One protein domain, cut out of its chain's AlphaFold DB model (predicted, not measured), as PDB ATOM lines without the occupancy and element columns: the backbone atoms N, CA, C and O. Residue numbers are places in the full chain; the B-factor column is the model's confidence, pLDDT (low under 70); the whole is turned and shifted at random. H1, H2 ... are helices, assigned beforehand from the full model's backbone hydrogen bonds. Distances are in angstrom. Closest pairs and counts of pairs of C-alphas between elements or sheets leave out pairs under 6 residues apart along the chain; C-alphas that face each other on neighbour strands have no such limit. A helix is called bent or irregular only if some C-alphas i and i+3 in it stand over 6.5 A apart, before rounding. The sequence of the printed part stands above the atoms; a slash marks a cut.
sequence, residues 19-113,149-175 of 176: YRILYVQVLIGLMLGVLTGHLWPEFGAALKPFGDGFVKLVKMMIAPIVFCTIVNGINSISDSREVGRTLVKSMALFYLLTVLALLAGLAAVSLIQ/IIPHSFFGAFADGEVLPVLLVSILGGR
ATOM      1  N   TYR A  19      74.791 114.563  97.163       70.62
ATOM      2  CA  TYR A  19      75.545 115.797  97.437       70.62
ATOM      3  C   TYR A  19      76.740 115.625  98.397       70.62
ATOM      4  O   TYR A  19      77.537 116.547  98.574       70.62
ATOM      5  N   ARG A  20      76.887 114.454  99.029       77.62
ATOM      6  CA  ARG A  20      78.032 114.091  99.884       77.62
ATOM      7  C   ARG A  20      79.129 113.336  99.125       77.62
ATOM      8  O   ARG A  20      80.124 112.948  99.732       77.62
ATOM      9  N   ILE A  21      78.942 113.095  97.828       89.06
ATOM     10  CA  ILE A  21      79.928 112.436  96.970       89.06
ATOM     11  C   ILE A  21      80.962 113.481  96.535       89.06
ATOM     12  O   ILE A  21      80.611 114.472  95.899       89.06
ATOM     13  N   LEU A  22      82.240 113.245  96.844       88.50
ATOM     14  CA  LEU A  22      83.317 114.218  96.620       88.50
ATOM     15  C   LEU A  22      83.436 114.642  95.147       88.50
ATOM     16  O   LEU A  22      83.577 115.820  94.850       88.50
ATOM     17  N   TYR A  23      83.303 113.694  94.216       88.00
ATOM     18  CA  TYR A  23      83.321 113.990  92.782       88.00
ATOM     19  C   TYR A  23      82.194 114.949  92.362       88.00
ATOM     20  O   TYR A  23      82.433 115.895  91.618       88.00
ATOM     21  N   VAL A  24      80.981 114.755  92.894       90.75
ATOM     22  CA  VAL A  24      79.835 115.638  92.623       90.75
ATOM     23  C   VAL A  24      80.099 117.035  93.183       90.75
ATOM     24  O   VAL A  24      79.823 118.024  92.513       90.75
ATOM     25  N   GLN A  25      80.697 117.133  94.372       91.38
ATOM     26  CA  GLN A  25      81.092 118.417  94.961       91.38
ATOM     27  C   GLN A  25      82.150 119.142  94.123       91.38
ATOM     28  O   GLN A  25      82.037 120.349  93.927       91.38
ATOM     29  N   VAL A  26      83.140 118.421  93.583       92.56
ATOM     30  CA  VAL A  26      84.165 118.994  92.694       92.56
ATOM     31  C   VAL A  26      83.544 119.505  91.395       92.56
ATOM     32  O   VAL A  26      83.865 120.612  90.972       92.56
ATOM     33  N   LEU A  27      82.620 118.756  90.786       93.44
ATOM     34  CA  LEU A  27      81.913 119.210  89.587       93.44
ATOM     35  C   LEU A  27      81.054 120.449  89.854       93.44
ATOM     36  O   LEU A  27      81.091 121.395  89.070       93.44
ATOM     37  N   ILE A  28      80.311 120.468  90.964       93.12
ATOM     38  CA  ILE A  28      79.532 121.643  91.372       93.12
ATOM     39  C   ILE A  28      80.471 122.835  91.595       93.12
ATOM     40  O   ILE A  28      80.204 123.920  91.087       93.12
ATOM     41  N   GLY A  29      81.595 122.633  92.289       91.19
ATOM     42  CA  GLY A  29      82.608 123.665  92.514       91.19
ATOM     43  C   GLY A  29      83.211 124.207  91.217       91.19
ATOM     44  O   GLY A  29      83.342 125.419  91.074       91.19
ATOM     45  N   LEU A  30      83.509 123.339  90.245       93.69
ATOM     46  CA  LEU A  30      83.988 123.732  88.917       93.69
ATOM     47  C   LEU A  30      82.946 124.580  88.179       93.69
ATOM     48  O   LEU A  30      83.276 125.652  87.681       93.69
ATOM     49  N   MET A  31      81.691 124.126  88.140       94.81
ATOM     50  CA  MET A  31      80.599 124.849  87.477       94.81
ATOM     51  C   MET A  31      80.366 126.220  88.114       94.81
ATOM     52  O   MET A  31      80.258 127.217  87.402       94.81
ATOM     53  N   LEU A  32      80.344 126.292  89.447       92.25
ATOM     54  CA  LEU A  32      80.224 127.554  90.177       92.25
ATOM     55  C   LEU A  32      81.433 128.464  89.943       92.25
ATOM     56  O   LEU A  32      81.249 129.665  89.759       92.25
ATOM     57  N   GLY A  33      82.649 127.916  89.902       90.44
ATOM     58  CA  GLY A  33      83.870 128.670  89.611       90.44
ATOM     59  C   GLY A  33      83.851 129.293  88.214       90.44
ATOM     60  O   GLY A  33      84.108 130.488  88.073       90.44
ATOM     61  N   VAL A  34      83.466 128.516  87.196       92.06
ATOM     62  CA  VAL A  34      83.307 129.003  85.816       92.06
ATOM     63  C   VAL A  34      82.219 130.074  85.736       92.06
ATOM     64  O   VAL A  34      82.445 131.134  85.157       92.06
ATOM     65  N   LEU A  35      81.059 129.837  86.357       93.06
ATOM     66  CA  LEU A  35      79.948 130.787  86.342       93.06
ATOM     67  C   LEU A  35      80.318 132.102  87.042       93.06
ATOM     68  O   LEU A  35      80.044 133.180  86.522       93.06
ATOM     69  N   THR A  36      81.000 132.020  88.186       89.75
ATOM     70  CA  THR A  36      81.460 133.194  88.940       89.75
ATOM     71  C   THR A  36      82.510 133.979  88.158       89.75
ATOM     72  O   THR A  36      82.415 135.201  88.083       89.75
ATOM     73  N   GLY A  37      83.469 133.298  87.521       89.38
ATOM     74  CA  GLY A  37      84.480 133.944  86.679       89.38
ATOM     75  C   GLY A  37      83.894 134.630  85.441       89.38
ATOM     76  O   GLY A  37      84.409 135.661  85.021       89.38
ATOM     77  N   HIS A  38      82.802 134.096  84.884       92.12
ATOM     78  CA  HIS A  38      82.123 134.685  83.728       92.12
ATOM     79  C   HIS A  38      81.204 135.860  84.106       92.12
ATOM     80  O   HIS A  38      81.174 136.863  83.397       92.12
ATOM     81  N   LEU A  39      80.443 135.754  85.203       91.25
ATOM     82  CA  LEU A  39      79.502 136.799  85.632       91.25
ATOM     83  C   LEU A  39      80.194 137.973  86.343       91.25
ATOM     84  O   LEU A  39      79.779 139.116  86.169       91.25
ATOM     85  N   TRP A  40      81.254 137.705  87.115       91.44
ATOM     86  CA  TRP A  40      82.014 138.712  87.863       91.44
ATOM     87  C   TRP A  40      83.527 138.505  87.694       91.44
ATOM     88  O   TRP A  40      84.179 137.955  88.585       91.44
ATOM     89  N   PRO A  41      84.123 138.964  86.579       87.62
ATOM     90  CA  PRO A  41      85.528 138.700  86.259       87.62
ATOM     91  C   PRO A  41      86.519 139.289  87.277       87.62
ATOM     92  O   PRO A  41      87.493 138.629  87.626       87.62
ATOM     93  N   GLU A  42      86.250 140.484  87.811       88.31
ATOM     94  CA  GLU A  42      87.041 141.111  88.889       88.31
ATOM     95  C   GLU A  42      87.055 140.249  90.162       88.31
ATOM     96  O   GLU A  42      88.111 139.948  90.721       88.31
ATOM     97  N   PHE A  43      85.882 139.773  90.589       86.69
ATOM     98  CA  PHE A  43      85.760 138.910  91.762       86.69
ATOM     99  C   PHE A  43      86.379 137.526  91.517       86.69
ATOM    100  O   PHE A  43      87.070 136.990  92.380       86.69
ATOM    101  N   GLY A  44      86.208 136.964  90.317       85.88
ATOM    102  CA  GLY A  44      86.861 135.721  89.906       85.88
ATOM    103  C   GLY A  44      88.389 135.823  89.918       85.88
ATOM    104  O   GLY A  44      89.062 134.907  90.394       85.88
ATOM    105  N   ALA A  45      88.950 136.950  89.475       88.69
ATOM    106  CA  ALA A  45      90.385 137.213  89.561       88.69
ATOM    107  C   ALA A  45      90.856 137.327  91.019       88.69
ATOM    108  O   ALA A  45      91.902 136.777  91.367       88.69
ATOM    109  N   ALA A  46      90.062 137.954  91.891       90.88
ATOM    110  CA  ALA A  46      90.349 138.034  93.323       90.88
ATOM    111  C   ALA A  46      90.338 136.662  94.027       90.88
ATOM    112  O   ALA A  46      90.996 136.500  95.053       90.88
ATOM    113  N   LEU A  47      89.654 135.654  93.471       89.44
ATOM    114  CA  LEU A  47      89.671 134.276  93.979       89.44
ATOM    115  C   LEU A  47      90.916 133.477  93.558       89.44
ATOM    116  O   LEU A  47      91.171 132.405  94.112       89.44
ATOM    117  N   LYS A  48      91.731 133.987  92.626       89.81
ATOM    118  CA  LYS A  48      92.947 133.311  92.145       89.81
ATOM    119  C   LYS A  48      93.902 132.845  93.259       89.81
ATOM    120  O   LYS A  48      94.347 131.701  93.167       89.81
ATOM    121  N   PRO A  49      94.177 133.617  94.330       93.38
ATOM    122  CA  PRO A  49      95.046 133.169  95.419       93.38
ATOM    123  C   PRO A  49      94.571 131.879  96.103       93.38
ATOM    124  O   PRO A  49      95.400 131.100  96.568       93.38
ATOM    125  N   PHE A  50      93.260 131.606  96.133       92.81
ATOM    126  CA  PHE A  50      92.731 130.341  96.652       92.81
ATOM    127  C   PHE A  50      93.058 129.167  95.724       92.81
ATOM    128  O   PHE A  50      93.427 128.094  96.198       92.81
ATOM    129  N   GLY A  51      92.972 129.379  94.408       91.75
ATOM    130  CA  GLY A  51      93.380 128.395  93.405       91.75
ATOM    131  C   GLY A  51      94.885 128.132  93.439       91.75
ATOM    132  O   GLY A  51      95.311 126.980  93.519       91.75
ATOM    133  N   ASP A  52      95.689 129.195  93.469       94.62
ATOM    134  CA  ASP A  52      97.149 129.102  93.562       94.62
ATOM    135  C   ASP A  52      97.575 128.423  94.875       94.62
ATOM    136  O   ASP A  52      98.449 127.553  94.878       94.62
ATOM    137  N   GLY A  53      96.908 128.753  95.987       95.50
ATOM    138  CA  GLY A  53      97.095 128.105  97.283       95.50
ATOM    139  C   GLY A  53      96.772 126.612  97.238       95.50
ATOM    140  O   GLY A  53      97.596 125.802  97.658       95.50
ATOM    141  N   PHE A  54      95.626 126.227  96.669       93.94
ATOM    142  CA  PHE A  54      95.252 124.822  96.496       93.94
ATOM    143  C   PHE A  54      96.285 124.054  95.662       93.94
ATOM    144  O   PHE A  54      96.757 123.000  96.085       93.94
ATOM    145  N   VAL A  55      96.704 124.600  94.515       93.69
ATOM    146  CA  VAL A  55      97.727 123.971  93.664       93.69
ATOM    147  C   VAL A  55      99.057 123.847  94.407       93.69
ATOM    148  O   VAL A  55      99.711 122.811  94.303       93.69
ATOM    149  N   LYS A  56      99.461 124.860  95.184       92.75
ATOM    150  CA  LYS A  56     100.692 124.819  95.988       92.75
ATOM    151  C   LYS A  56     100.628 123.745  97.076       92.75
ATOM    152  O   LYS A  56     101.602 123.021  97.259       92.75
ATOM    153  N   LEU A  57      99.483 123.603  97.744       94.31
ATOM    154  CA  LEU A  57      99.249 122.550  98.735       94.31
ATOM    155  C   LEU A  57      99.309 121.159  98.097       94.31
ATOM    156  O   LEU A  57     100.003 120.286  98.612       94.31
ATOM    157  N   VAL A  58      98.653 120.962  96.948       92.94
ATOM    158  CA  VAL A  58      98.719 119.693  96.207       92.94
ATOM    159  C   VAL A  58     100.160 119.392  95.800       92.94
ATOM    160  O   VAL A  58     100.644 118.303  96.087       92.94
ATOM    161  N   LYS A  59     100.876 120.357  95.210       89.56
ATOM    162  CA  LYS A  59     102.281 120.192  94.801       89.56
ATOM    163  C   LYS A  59     103.198 119.820  95.966       89.56
ATOM    164  O   LYS A  59     104.016 118.921  95.811       89.56
ATOM    165  N   MET A  60     103.020 120.442  97.133       92.38
ATOM    166  CA  MET A  60     103.774 120.115  98.352       92.38
ATOM    167  C   MET A  60     103.569 118.658  98.795       92.38
ATOM    168  O   MET A  60     104.481 118.045  99.342       92.38
ATOM    169  N   MET A  61     102.386 118.090  98.553       93.19
ATOM    170  CA  MET A  61     102.074 116.704  98.905       93.19
ATOM    171  C   MET A  61     102.595 115.682  97.890       93.19
ATOM    172  O   MET A  61     102.783 114.526  98.262       93.19
ATOM    173  N   ILE A  62     102.868 116.072  96.636       92.31
ATOM    174  CA  ILE A  62     103.317 115.133  95.591       92.31
ATOM    175  C   ILE A  62     104.622 114.442  96.002       92.31
ATOM    176  O   ILE A  62     104.673 113.215  95.993       92.31
ATOM    177  N   ALA A  63     105.649 115.199  96.398       91.56
ATOM    178  CA  ALA A  63     106.955 114.643  96.759       91.56
ATOM    179  C   ALA A  63     106.883 113.565  97.872       91.56
ATOM    180  O   ALA A  63     107.312 112.434  97.629       91.56
ATOM    181  N   PRO A  64     106.296 113.829  99.061       91.38
ATOM    182  CA  PRO A  64     106.195 112.815 100.111       91.38
ATOM    183  C   PRO A  64     105.270 111.645  99.741       91.38
ATOM    184  O   PRO A  64     105.581 110.504 100.078       91.38
ATOM    185  N   ILE A  65     104.165 111.885  99.020       94.00
ATOM    186  CA  ILE A  65     103.266 110.804  98.581       94.00
ATOM    187  C   ILE A  65     103.990 109.857  97.622       94.00
ATOM    188  O   ILE A  65     103.902 108.639  97.789       94.00
ATOM    189  N   VAL A  66     104.711 110.398  96.637       93.31
ATOM    190  CA  VAL A  66     105.477 109.604  95.668       93.31
ATOM    191  C   VAL A  66     106.546 108.787  96.385       93.31
ATOM    192  O   VAL A  66     106.621 107.582  96.157       93.31
ATOM    193  N   PHE A  67     107.302 109.397  97.302       92.56
ATOM    194  CA  PHE A  67     108.321 108.686  98.075       92.56
ATOM    195  C   PHE A  67     107.746 107.508  98.857       92.56
ATOM    196  O   PHE A  67     108.170 106.368  98.659       92.56
ATOM    197  N   CYS A  68     106.722 107.751  99.680       92.44
ATOM    198  CA  CYS A  68     106.082 106.698 100.463       92.44
ATOM    199  C   CYS A  68     105.492 105.599  99.570       92.44
ATOM    200  O   CYS A  68     105.610 104.419  99.889       92.44
ATOM    201  N   THR A  69     104.875 105.967  98.444       93.12
ATOM    202  CA  THR A  69     104.258 105.004  97.519       93.12
ATOM    203  C   THR A  69     105.303 104.109  96.862       93.12
ATOM    204  O   THR A  69     105.106 102.900  96.789       93.12
ATOM    205  N   ILE A  70     106.421 104.675  96.406       92.00
ATOM    206  CA  ILE A  70     107.479 103.912  95.736       92.00
ATOM    207  C   ILE A  70     108.244 103.042  96.732       92.00
ATOM    208  O   ILE A  70     108.432 101.860  96.457       92.00
ATOM    209  N   VAL A  71     108.621 103.573  97.899       91.19
ATOM    210  CA  VAL A  71     109.310 102.799  98.946       91.19
ATOM    211  C   VAL A  71     108.447 101.626  99.412       91.19
ATOM    212  O   VAL A  71     108.896 100.481  99.386       91.19
ATOM    213  N   ASN A  72     107.179 101.875  99.757       89.75
ATOM    214  CA  ASN A  72     106.261 100.804 100.154       89.75
ATOM    215  C   ASN A  72     105.979  99.834  98.998       89.75
ATOM    216  O   ASN A  72     105.850  98.633  99.223       89.75
ATOM    217  N   GLY A  73     105.913 100.336  97.764       89.12
ATOM    218  CA  GLY A  73     105.740  99.519  96.567       89.12
ATOM    219  C   GLY A  73     106.899  98.548  96.350       89.12
ATOM    220  O   GLY A  73     106.658  97.366  96.116       89.12
ATOM    221  N   ILE A  74     108.143  99.009  96.496       85.62
ATOM    222  CA  ILE A  74     109.338  98.160  96.391       85.62
ATOM    223  C   ILE A  74     109.360  97.128  97.525       85.62
ATOM    224  O   ILE A  74     109.543  95.946  97.254       85.62
ATOM    225  N   ASN A  75     109.075  97.545  98.763       85.31
ATOM    226  CA  ASN A  75     109.022  96.650  99.926       85.31
ATOM    227  C   ASN A  75     107.924  95.579  99.829       85.31
ATOM    228  O   ASN A  75     108.037  94.522 100.445       85.31
ATOM    229  N   SER A  76     106.859  95.832  99.065       85.00
ATOM    230  CA  SER A  76     105.763  94.873  98.887       85.00
ATOM    231  C   SER A  76     106.107  93.694  97.970       85.00
ATOM    232  O   SER A  76     105.399  92.687  97.985       85.00
ATOM    233  N   ILE A  77     107.179  93.795  97.176       84.50
ATOM    234  CA  ILE A  77     107.560  92.782  96.187       84.50
ATOM    235  C   ILE A  77     108.814  92.055  96.679       84.50
ATOM    236  O   ILE A  77     109.897  92.626  96.746       84.50
ATOM    237  N   SER A  78     108.679  90.764  96.991       76.50
ATOM    238  CA  SER A  78     109.774  89.953  97.538       76.50
ATOM    239  C   SER A  78     110.839  89.561  96.507       76.50
ATOM    240  O   SER A  78     111.981  89.299  96.880       76.50
ATOM    241  N   ASP A  79     110.492  89.502  95.216       83.38
ATOM    242  CA  ASP A  79     111.420  89.119  94.145       83.38
ATOM    243  C   ASP A  79     111.850  90.333  93.301       83.38
ATOM    244  O   ASP A  79     111.069  90.926  92.553       83.38
ATOM    245  N   SER A  80     113.145  90.660  93.352       76.50
ATOM    246  CA  SER A  80     113.753  91.719  92.531       76.50
ATOM    247  C   SER A  80     113.568  91.498  91.019       76.50
ATOM    248  O   SER A  80     113.525  92.465  90.254       76.50
ATOM    249  N   ARG A  81     113.440  90.245  90.557       83.19
ATOM    250  CA  ARG A  81     113.188  89.912  89.144       83.19
ATOM    251  C   ARG A  81     111.758  90.253  88.729       83.19
ATOM    252  O   ARG A  81     111.522  90.645  87.582       83.19
ATOM    253  N   GLU A  82     110.808  90.145  89.652       83.62
ATOM    254  CA  GLU A  82     109.413  90.509  89.416       83.62
ATOM    255  C   GLU A  82     109.229  92.027  89.309       83.62
ATOM    256  O   GLU A  82     108.513  92.489  88.414       83.62
ATOM    257  N   VAL A  83     109.955  92.803  90.126       85.44
ATOM    258  CA  VAL A  83     109.998  94.275  90.034       85.44
ATOM    259  C   VAL A  83     110.433  94.717  88.637       85.44
ATOM    260  O   VAL A  83     109.739  95.503  87.991       85.44
ATOM    261  N   GLY A  84     111.540  94.164  88.126       86.19
ATOM    262  CA  GLY A  84     112.057  94.502  86.796       86.19
ATOM    263  C   GLY A  84     111.074  94.167  85.671       86.19
ATOM    264  O   GLY A  84     110.841  94.985  84.781       86.19
ATOM    265  N   ARG A  85     110.425  92.994  85.725       89.62
ATOM    266  CA  ARG A  85     109.426  92.594  84.718       89.62
ATOM    267  C   ARG A  85     108.191  93.493  84.742       89.62
ATOM    268  O   ARG A  85     107.655  93.817  83.683       89.62
ATOM    269  N   THR A  86     107.739  93.886  85.929       90.12
ATOM    270  CA  THR A  86     106.602  94.797  86.094       90.12
ATOM    271  C   THR A  86     106.949  96.191  85.587       90.12
ATOM    272  O   THR A  86     106.179  96.753  84.814       90.12
ATOM    273  N   LEU A  87     108.137  96.707  85.914       89.25
ATOM    274  CA  LEU A  87     108.603  98.005  85.429       89.25
ATOM    275  C   LEU A  87     108.697  98.039  83.899       89.25
ATOM    276  O   LEU A  87     108.182  98.969  83.289       89.25
ATOM    277  N   VAL A  88     109.267  97.009  83.265       94.19
ATOM    278  CA  VAL A  88     109.361  96.931  81.795       94.19
ATOM    279  C   VAL A  88     107.977  96.875  81.143       94.19
ATOM    280  O   VAL A  88     107.738  97.583  80.165       94.19
ATOM    281  N   LYS A  89     107.039  96.089  81.692       94.38
ATOM    282  CA  LYS A  89     105.648  96.049  81.199       94.38
ATOM    283  C   LYS A  89     104.966  97.412  81.325       94.38
ATOM    284  O   LYS A  89     104.337  97.863  80.371       94.38
ATOM    285  N   SER A  90     105.123  98.076  82.469       93.81
ATOM    286  CA  SER A  90     104.571  99.409  82.711       93.81
ATOM    287  C   SER A  90     105.201 100.464  81.805       93.81
ATOM    288  O   SER A  90     104.476 101.292  81.269       93.81
ATOM    289  N   MET A  91     106.517 100.417  81.568       95.19
ATOM    290  CA  MET A  91     107.190 101.324  80.633       95.19
ATOM    291  C   MET A  91     106.700 101.118  79.200       95.19
ATOM    292  O   MET A  91     106.370 102.094  78.533       95.19
ATOM    293  N   ALA A  92     106.592  99.872  78.735       97.06
ATOM    294  CA  ALA A  92     106.060  99.578  77.405       97.06
ATOM    295  C   ALA A  92     104.616 100.083  77.249       97.06
ATOM    296  O   ALA A  92     104.293 100.724  76.250       97.06
ATOM    297  N   LEU A  93     103.766  99.860  78.259       96.50
ATOM    298  CA  LEU A  93     102.389 100.357  78.274       96.50
ATOM    299  C   LEU A  93     102.342 101.890  78.302       96.50
ATOM    300  O   LEU A  93     101.581 102.482  77.541       96.50
ATOM    301  N   PHE A  94     103.167 102.535  79.130       96.31
ATOM    302  CA  PHE A  94     103.247 103.991  79.236       96.31
ATOM    303  C   PHE A  94     103.668 104.633  77.913       96.31
ATOM    304  O   PHE A  94     103.010 105.566  77.456       96.31
ATOM    305  N   TYR A  95     104.713 104.115  77.260       96.44
ATOM    306  CA  TYR A  95     105.152 104.614  75.957       96.44
ATOM    307  C   TYR A  95     104.098 104.402  74.876       96.44
ATOM    308  O   TYR A  95     103.794 105.341  74.143       96.44
ATOM    309  N   LEU A  96     103.505 103.207  74.795       97.50
ATOM    310  CA  LEU A  96     102.465 102.917  73.808       97.50
ATOM    311  C   LEU A  96     101.268 103.860  73.983       97.50
ATOM    312  O   LEU A  96     100.835 104.493  73.024       97.50
ATOM    313  N   LEU A  97     100.774 104.003  75.216       97.88
ATOM    314  CA  LEU A  97      99.662 104.894  75.533       97.88
ATOM    315  C   LEU A  97     100.007 106.358  75.240       97.88
ATOM    316  O   LEU A  97      99.172 107.081  74.705       97.88
ATOM    317  N   THR A  98     101.240 106.783  75.531       97.62
ATOM    318  CA  THR A  98     101.716 108.148  75.260       97.62
ATOM    319  C   THR A  98     101.774 108.432  73.764       97.62
ATOM    320  O   THR A  98     101.271 109.462  73.325       97.62
ATOM    321  N   VAL A  99     102.328 107.521  72.955       97.75
ATOM    322  CA  VAL A  99     102.368 107.684  71.492       97.75
ATOM    323  C   VAL A  99     100.953 107.727  70.923       97.75
ATOM    324  O   VAL A  99     100.650 108.611  70.128       97.75
ATOM    325  N   LEU A 100     100.060 106.837  71.366       97.56
ATOM    326  CA  LEU A 100      98.659 106.853  70.935       97.56
ATOM    327  C   LEU A 100      97.954 108.162  71.320       97.56
ATOM    328  O   LEU A 100      97.249 108.735  70.492       97.56
ATOM    329  N   ALA A 101      98.178 108.670  72.536       97.06
ATOM    330  CA  ALA A 101      97.624 109.944  72.988       97.06
ATOM    331  C   ALA A 101      98.165 111.132  72.176       97.06
ATOM    332  O   ALA A 101      97.388 112.003  71.786       97.06
ATOM    333  N   LEU A 102      99.467 111.155  71.871       96.88
ATOM    334  CA  LEU A 102     100.084 112.187  71.033       96.88
ATOM    335  C   LEU A 102      99.545 112.150  69.600       96.88
ATOM    336  O   LEU A 102      99.223 113.200  69.052       96.88
ATOM    337  N   LEU A 103      99.396 110.962  69.008       96.81
ATOM    338  CA  LEU A 103      98.825 110.804  67.667       96.81
ATOM    339  C   LEU A 103      97.362 111.251  67.622       96.81
ATOM    340  O   LEU A 103      96.980 111.999  66.724       96.81
ATOM    341  N   ALA A 104      96.553 110.840  68.600       95.88
ATOM    342  CA  ALA A 104      95.158 111.255  68.699       95.88
ATOM    343  C   ALA A 104      95.027 112.769  68.932       95.88
ATOM    344  O   ALA A 104      94.205 113.418  68.288       95.88
ATOM    345  N   GLY A 105      95.863 113.346  69.801       94.88
ATOM    346  CA  GLY A 105      95.916 114.788  70.044       94.88
ATOM    347  C   GLY A 105      96.319 115.570  68.795       94.88
ATOM    348  O   GLY A 105      95.666 116.551  68.451       94.88
ATOM    349  N   LEU A 106      97.335 115.101  68.065       95.00
ATOM    350  CA  LEU A 106      97.773 115.719  66.814       95.00
ATOM    351  C   LEU A 106      96.692 115.627  65.728       95.00
ATOM    352  O   LEU A 106      96.428 116.616  65.046       95.00
ATOM    353  N   ALA A 107      96.025 114.479  65.603       94.94
ATOM    354  CA  ALA A 107      94.903 114.308  64.685       94.94
ATOM    355  C   ALA A 107      93.737 115.245  65.043       94.94
ATOM    356  O   ALA A 107      93.209 115.930  64.169       94.94
ATOM    357  N   ALA A 108      93.375 115.341  66.325       93.81
ATOM    358  CA  ALA A 108      92.325 116.242  66.794       93.81
ATOM    359  C   ALA A 108      92.668 117.715  66.526       93.81
ATOM    360  O   ALA A 108      91.822 118.452  66.029       93.81
ATOM    361  N   VAL A 109      93.910 118.139  66.784       92.81
ATOM    362  CA  VAL A 109      94.379 119.500  66.468       92.81
ATOM    363  C   VAL A 109      94.345 119.755  64.963       92.81
ATOM    364  O   VAL A 109      93.922 120.827  64.541       92.81
ATOM    365  N   SER A 110      94.731 118.779  64.140       90.50
ATOM    366  CA  SER A 110      94.698 118.916  62.681       90.50
ATOM    367  C   SER A 110      93.272 119.011  62.120       90.50
ATOM    368  O   SER A 110      93.065 119.741  61.152       90.50
ATOM    369  N   LEU A 111      92.300 118.326  62.734       91.06
ATOM    370  CA  LEU A 111      90.888 118.329  62.321       91.06
ATOM    371  C   LEU A 111      90.111 119.545  62.835       91.06
ATOM    372  O   LEU A 111      89.373 120.168  62.080       91.06
ATOM    373  N   ILE A 112      90.257 119.870  64.119       91.19
ATOM    374  CA  ILE A 112      89.531 120.969  64.775       91.19
ATOM    375  C   ILE A 112      90.184 122.318  64.437       91.19
ATOM    376  O   ILE A 112      89.525 123.351  64.503       91.19
ATOM    377  N   GLN A 113      91.472 122.305  64.070       86.25
ATOM    378  CA  GLN A 113      92.289 123.484  63.777       86.25
ATOM    379  C   GLN A 113      92.092 124.612  64.804       86.25
ATOM    380  O   GLN A 113      91.768 125.739  64.421       86.25
ATOM    381  N   ILE A 149     118.885 114.836  87.449       88.75
ATOM    382  CA  ILE A 149     118.234 113.744  88.198       88.75
ATOM    383  C   ILE A 149     118.917 113.515  89.556       88.75
ATOM    384  O   ILE A 149     118.279 113.010  90.481       88.75
ATOM    385  N   ILE A 150     120.200 113.865  89.690       88.31
ATOM    386  CA  ILE A 150     120.976 113.670  90.916       88.31
ATOM    387  C   ILE A 150     120.797 114.907  91.808       88.31
ATOM    388  O   ILE A 150     121.366 115.958  91.513       88.31
ATOM    389  N   PRO A 151     120.051 114.813  92.925       86.31
ATOM    390  CA  PRO A 151     119.870 115.956  93.804       86.31
ATOM    391  C   PRO A 151     121.175 116.293  94.528       86.31
ATOM    392  O   PRO A 151     121.917 115.407  94.955       86.31
ATOM    393  N   HIS A 152     121.413 117.582  94.771       85.44
ATOM    394  CA  HIS A 152     122.564 118.041  95.557       85.44
ATOM    395  C   HIS A 152     122.544 117.547  97.016       85.44
ATOM    396  O   HIS A 152     123.585 117.500  97.668       85.44
ATOM    397  N   SER A 153     121.370 117.189  97.551       86.38
ATOM    398  CA  SER A 153     121.220 116.581  98.877       86.38
ATOM    399  C   SER A 153     119.951 115.727  98.972       86.38
ATOM    400  O   SER A 153     118.992 115.944  98.233       86.38
ATOM    401  N   PHE A 154     119.915 114.787  99.925       81.94
ATOM    402  CA  PHE A 154     118.760 113.903 100.149       81.94
ATOM    403  C   PHE A 154     117.458 114.683 100.388       81.94
ATOM    404  O   PHE A 154     116.433 114.382  99.786       81.94
ATOM    405  N   PHE A 155     117.508 115.720 101.230       84.62
ATOM    406  CA  PHE A 155     116.356 116.581 101.515       84.62
ATOM    407  C   PHE A 155     116.101 117.628 100.422       84.62
ATOM    408  O   PHE A 155     114.964 118.071 100.276       84.62
ATOM    409  N   GLY A 156     117.118 117.982  99.628       83.50
ATOM    410  CA  GLY A 156     116.993 118.899  98.490       83.50
ATOM    411  C   GLY A 156     115.977 118.408  97.463       83.50
ATOM    412  O   GLY A 156     115.103 119.168  97.069       83.50
ATOM    413  N   ALA A 157     115.975 117.103  97.166       85.06
ATOM    414  CA  ALA A 157     114.985 116.492  96.274       85.06
ATOM    415  C   ALA A 157     113.529 116.802  96.680       85.06
ATOM    416  O   ALA A 157     112.675 117.044  95.831       85.06
ATOM    417  N   PHE A 158     113.245 116.826  97.985       86.00
ATOM    418  CA  PHE A 158     111.914 117.131  98.515       86.00
ATOM    419  C   PHE A 158     111.648 118.635  98.613       86.00
ATOM    420  O   PHE A 158     110.504 119.056  98.448       86.00
ATOM    421  N   ALA A 159     112.685 119.433  98.886       85.19
ATOM    422  CA  ALA A 159     112.590 120.886  99.003       85.19
ATOM    423  C   ALA A 159     112.301 121.555  97.652       85.19
ATOM    424  O   ALA A 159     111.455 122.446  97.580       85.19
ATOM    425  N   ASP A 160     112.941 121.070  96.587       83.31
ATOM    426  CA  ASP A 160     112.739 121.564  95.222       83.31
ATOM    427  C   ASP A 160     111.416 121.056  94.618       83.31
ATOM    428  O   ASP A 160     110.907 121.595  93.635       83.31
ATOM    429  N   GLY A 161     110.805 120.038  95.241       79.62
ATOM    430  CA  GLY A 161     109.516 119.479  94.831       79.62
ATOM    431  C   GLY A 161     109.564 118.769  93.477       79.62
ATOM    432  O   GLY A 161     108.525 118.561  92.845       79.62
ATOM    433  N   GLU A 162     110.758 118.408  93.016       87.38
ATOM    434  CA  GLU A 162     110.952 117.782  91.721       87.38
ATOM    435  C   GLU A 162     110.714 116.276  91.781       87.38
ATOM    436  O   GLU A 162     111.302 115.543  92.574       87.38
ATOM    437  N   VAL A 163     109.863 115.785  90.881       90.31
ATOM    438  CA  VAL A 163     109.440 114.383  90.908       90.31
ATOM    439  C   VAL A 163     110.593 113.432  90.564       90.31
ATOM    440  O   VAL A 163     110.712 112.385  91.194       90.31
ATOM    441  N   LEU A 164     111.459 113.772  89.601       91.19
ATOM    442  CA  LEU A 164     112.544 112.885  89.144       91.19
ATOM    443  C   LEU A 164     113.606 112.627  90.234       91.19
ATOM    444  O   LEU A 164     113.863 111.454  90.519       91.19
ATOM    445  N   PRO A 165     114.178 113.654  90.895       93.00
ATOM    446  CA  PRO A 165     115.092 113.449  92.020       93.00
ATOM    447  C   PRO A 165     114.449 112.699  93.192       93.00
ATOM    448  O   PRO A 165     115.077 111.815  93.776       93.00
ATOM    449  N   VAL A 166     113.176 112.981  93.508       92.81
ATOM    450  CA  VAL A 166     112.432 112.242  94.546       92.81
ATOM    451  C   VAL A 166     112.307 110.766  94.176       92.81
ATOM    452  O   VAL A 166     112.531 109.906  95.028       92.81
ATOM    453  N   LEU A 167     112.002 110.441  92.916       91.75
ATOM    454  CA  LEU A 167     111.948 109.057  92.437       91.75
ATOM    455  C   LEU A 167     113.302 108.351  92.581       91.75
ATOM    456  O   LEU A 167     113.332 107.222  93.070       91.75
ATOM    457  N   LEU A 168     114.411 109.007  92.219       90.88
ATOM    458  CA  LEU A 168     115.757 108.443  92.383       90.88
ATOM    459  C   LEU A 168     116.038 108.114  93.855       90.88
ATOM    460  O   LEU A 168     116.414 106.986  94.179       90.88
ATOM    461  N   VAL A 169     115.807 109.077  94.751       91.31
ATOM    462  CA  VAL A 169     115.998 108.905  96.199       91.31
ATOM    463  C   VAL A 169     115.103 107.795  96.754       91.31
ATOM    464  O   VAL A 169     115.552 107.010  97.583       91.31
ATOM    465  N   SER A 170     113.865 107.677  96.268       90.31
ATOM    466  CA  SER A 170     112.921 106.631  96.686       90.31
ATOM    467  C   SER A 170     113.391 105.230  96.295       90.31
ATOM    468  O   SER A 170     113.300 104.301  97.093       90.31
ATOM    469  N   ILE A 171     113.907 105.069  95.072       88.44
ATOM    470  CA  ILE A 171     114.414 103.784  94.572       88.44
ATOM    471  C   ILE A 171     115.682 103.373  95.325       88.44
ATOM    472  O   ILE A 171     115.841 102.199  95.661       88.44
ATOM    473  N   LEU A 172     116.572 104.332  95.602       86.19
ATOM    474  CA  LEU A 172     117.782 104.085  96.382       86.19
ATOM    475  C   LEU A 172     117.450 103.767  97.843       86.19
ATOM    476  O   LEU A 172     117.976 102.796  98.372       86.19
ATOM    477  N   GLY A 173     116.572 104.549  98.477       81.12
ATOM    478  CA  GLY A 173     116.199 104.412  99.886       81.12
ATOM    479  C   GLY A 173     115.292 103.220 100.192       81.12
ATOM    480  O   GLY A 173     115.368 102.677 101.283       81.12
ATOM    481  N   GLY A 174     114.476 102.763  99.238       73.75
ATOM    482  CA  GLY A 174     113.555 101.637  99.434       73.75
ATOM    483  C   GLY A 174     114.207 100.253  99.529       73.75
ATOM    484  O   GLY A 174     113.488  99.268  99.626       73.75
ATOM    485  N   ARG A 175     115.541 100.151  99.452       64.50
ATOM    486  CA  ARG A 175     116.290  98.885  99.570       64.50
ATOM    487  C   ARG A 175     117.211  98.809 100.797       64.50
ATOM    488  O   ARG A 175     117.861  97.775 100.950       64.50
TER     489      ARG A 175
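Overview. This is residues 19 to 113 and 149 to 175 of the 176 residues of the protein "Na+/H+-dicarboxylate symporter" of Bradyrhizobium sp. CIR48 (UniProt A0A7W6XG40). Two long helices, H4 and the bent H3, make a wide, open V, joined at its point by residues 76 to 79. H6 packs along the H3b arm, and the short H5 packs on H6, while at the far end of H3 the short H2 makes a corner from which H1 folds back. The printed part has 122 residues with six named helices, H1 to H6 in chain order, and no named strand: all helix. It is only just loose, close to extended, with a radius of gyration of the C-alphas of 20.4 A and spans of 57 by 40 by 35 A.

Arrangement. Start at H4, residues 80 to 112, which touches no helix; residues 84 to 113 stand free. H3, residues 48 to 75, was assigned as one helix by its hydrogen bonds but is bent: C-alphas 60 and 63 are 6.5 A apart, and its arms H3a, 48 to 60, and H3b, 63 to 75, stand at a shallow tilt of 27 degrees. H3b and H4 are close but not clearly touching, the closest C-alphas, of Ile 74 and Val 83, being 7.5 A apart; they run opposite ways at a steep tilt of 44 degrees. H6, residues 163 to 173, touches H3b, closest at the C-alphas of Phe 67 and Ser 170, 5.2 A; they run the same way at 36 degrees, only just steep. H5, residues 156 to 159, touches H6, closest at the C-alphas of Ala 157 and Pro 165, 5.2 A. H1, residues 22 to 39, touches H2, residues 41 to 46, with residues 33 to 38 alone; the closest C-alphas, of Gly 37 and Gly 44, are 4.4 A apart. H2 and H3a meet only through their link, and H1 and H3a are apart. Every O i to N i+4 pair is within hydrogen-bond range in H1, H2, H3a, H3b, H4 and H6; H5 is too short for one.

Along the chain. Find C-alpha 80 at (113.753, 91.719, 92.531); H4 runs 47.0 A to C-alpha 112 at (89.531, 120.969, 64.775). H1 spans 25.4 A, H3a 18.2 A, H3b 18.4 A and H6 15.0 A, ending at C-alpha 173, (116.199, 104.412, 99.886).

Size, cuts and confidence. Look for the two farthest C-alphas at Leu 39 and Asp 79, 58.0 A apart. Residues 114 to 148 are not printed, and C-alphas 113 and 149 are 36.9 A apart across this cut; the links printed whole are tight. Only residue 175 has a pLDDT under 70.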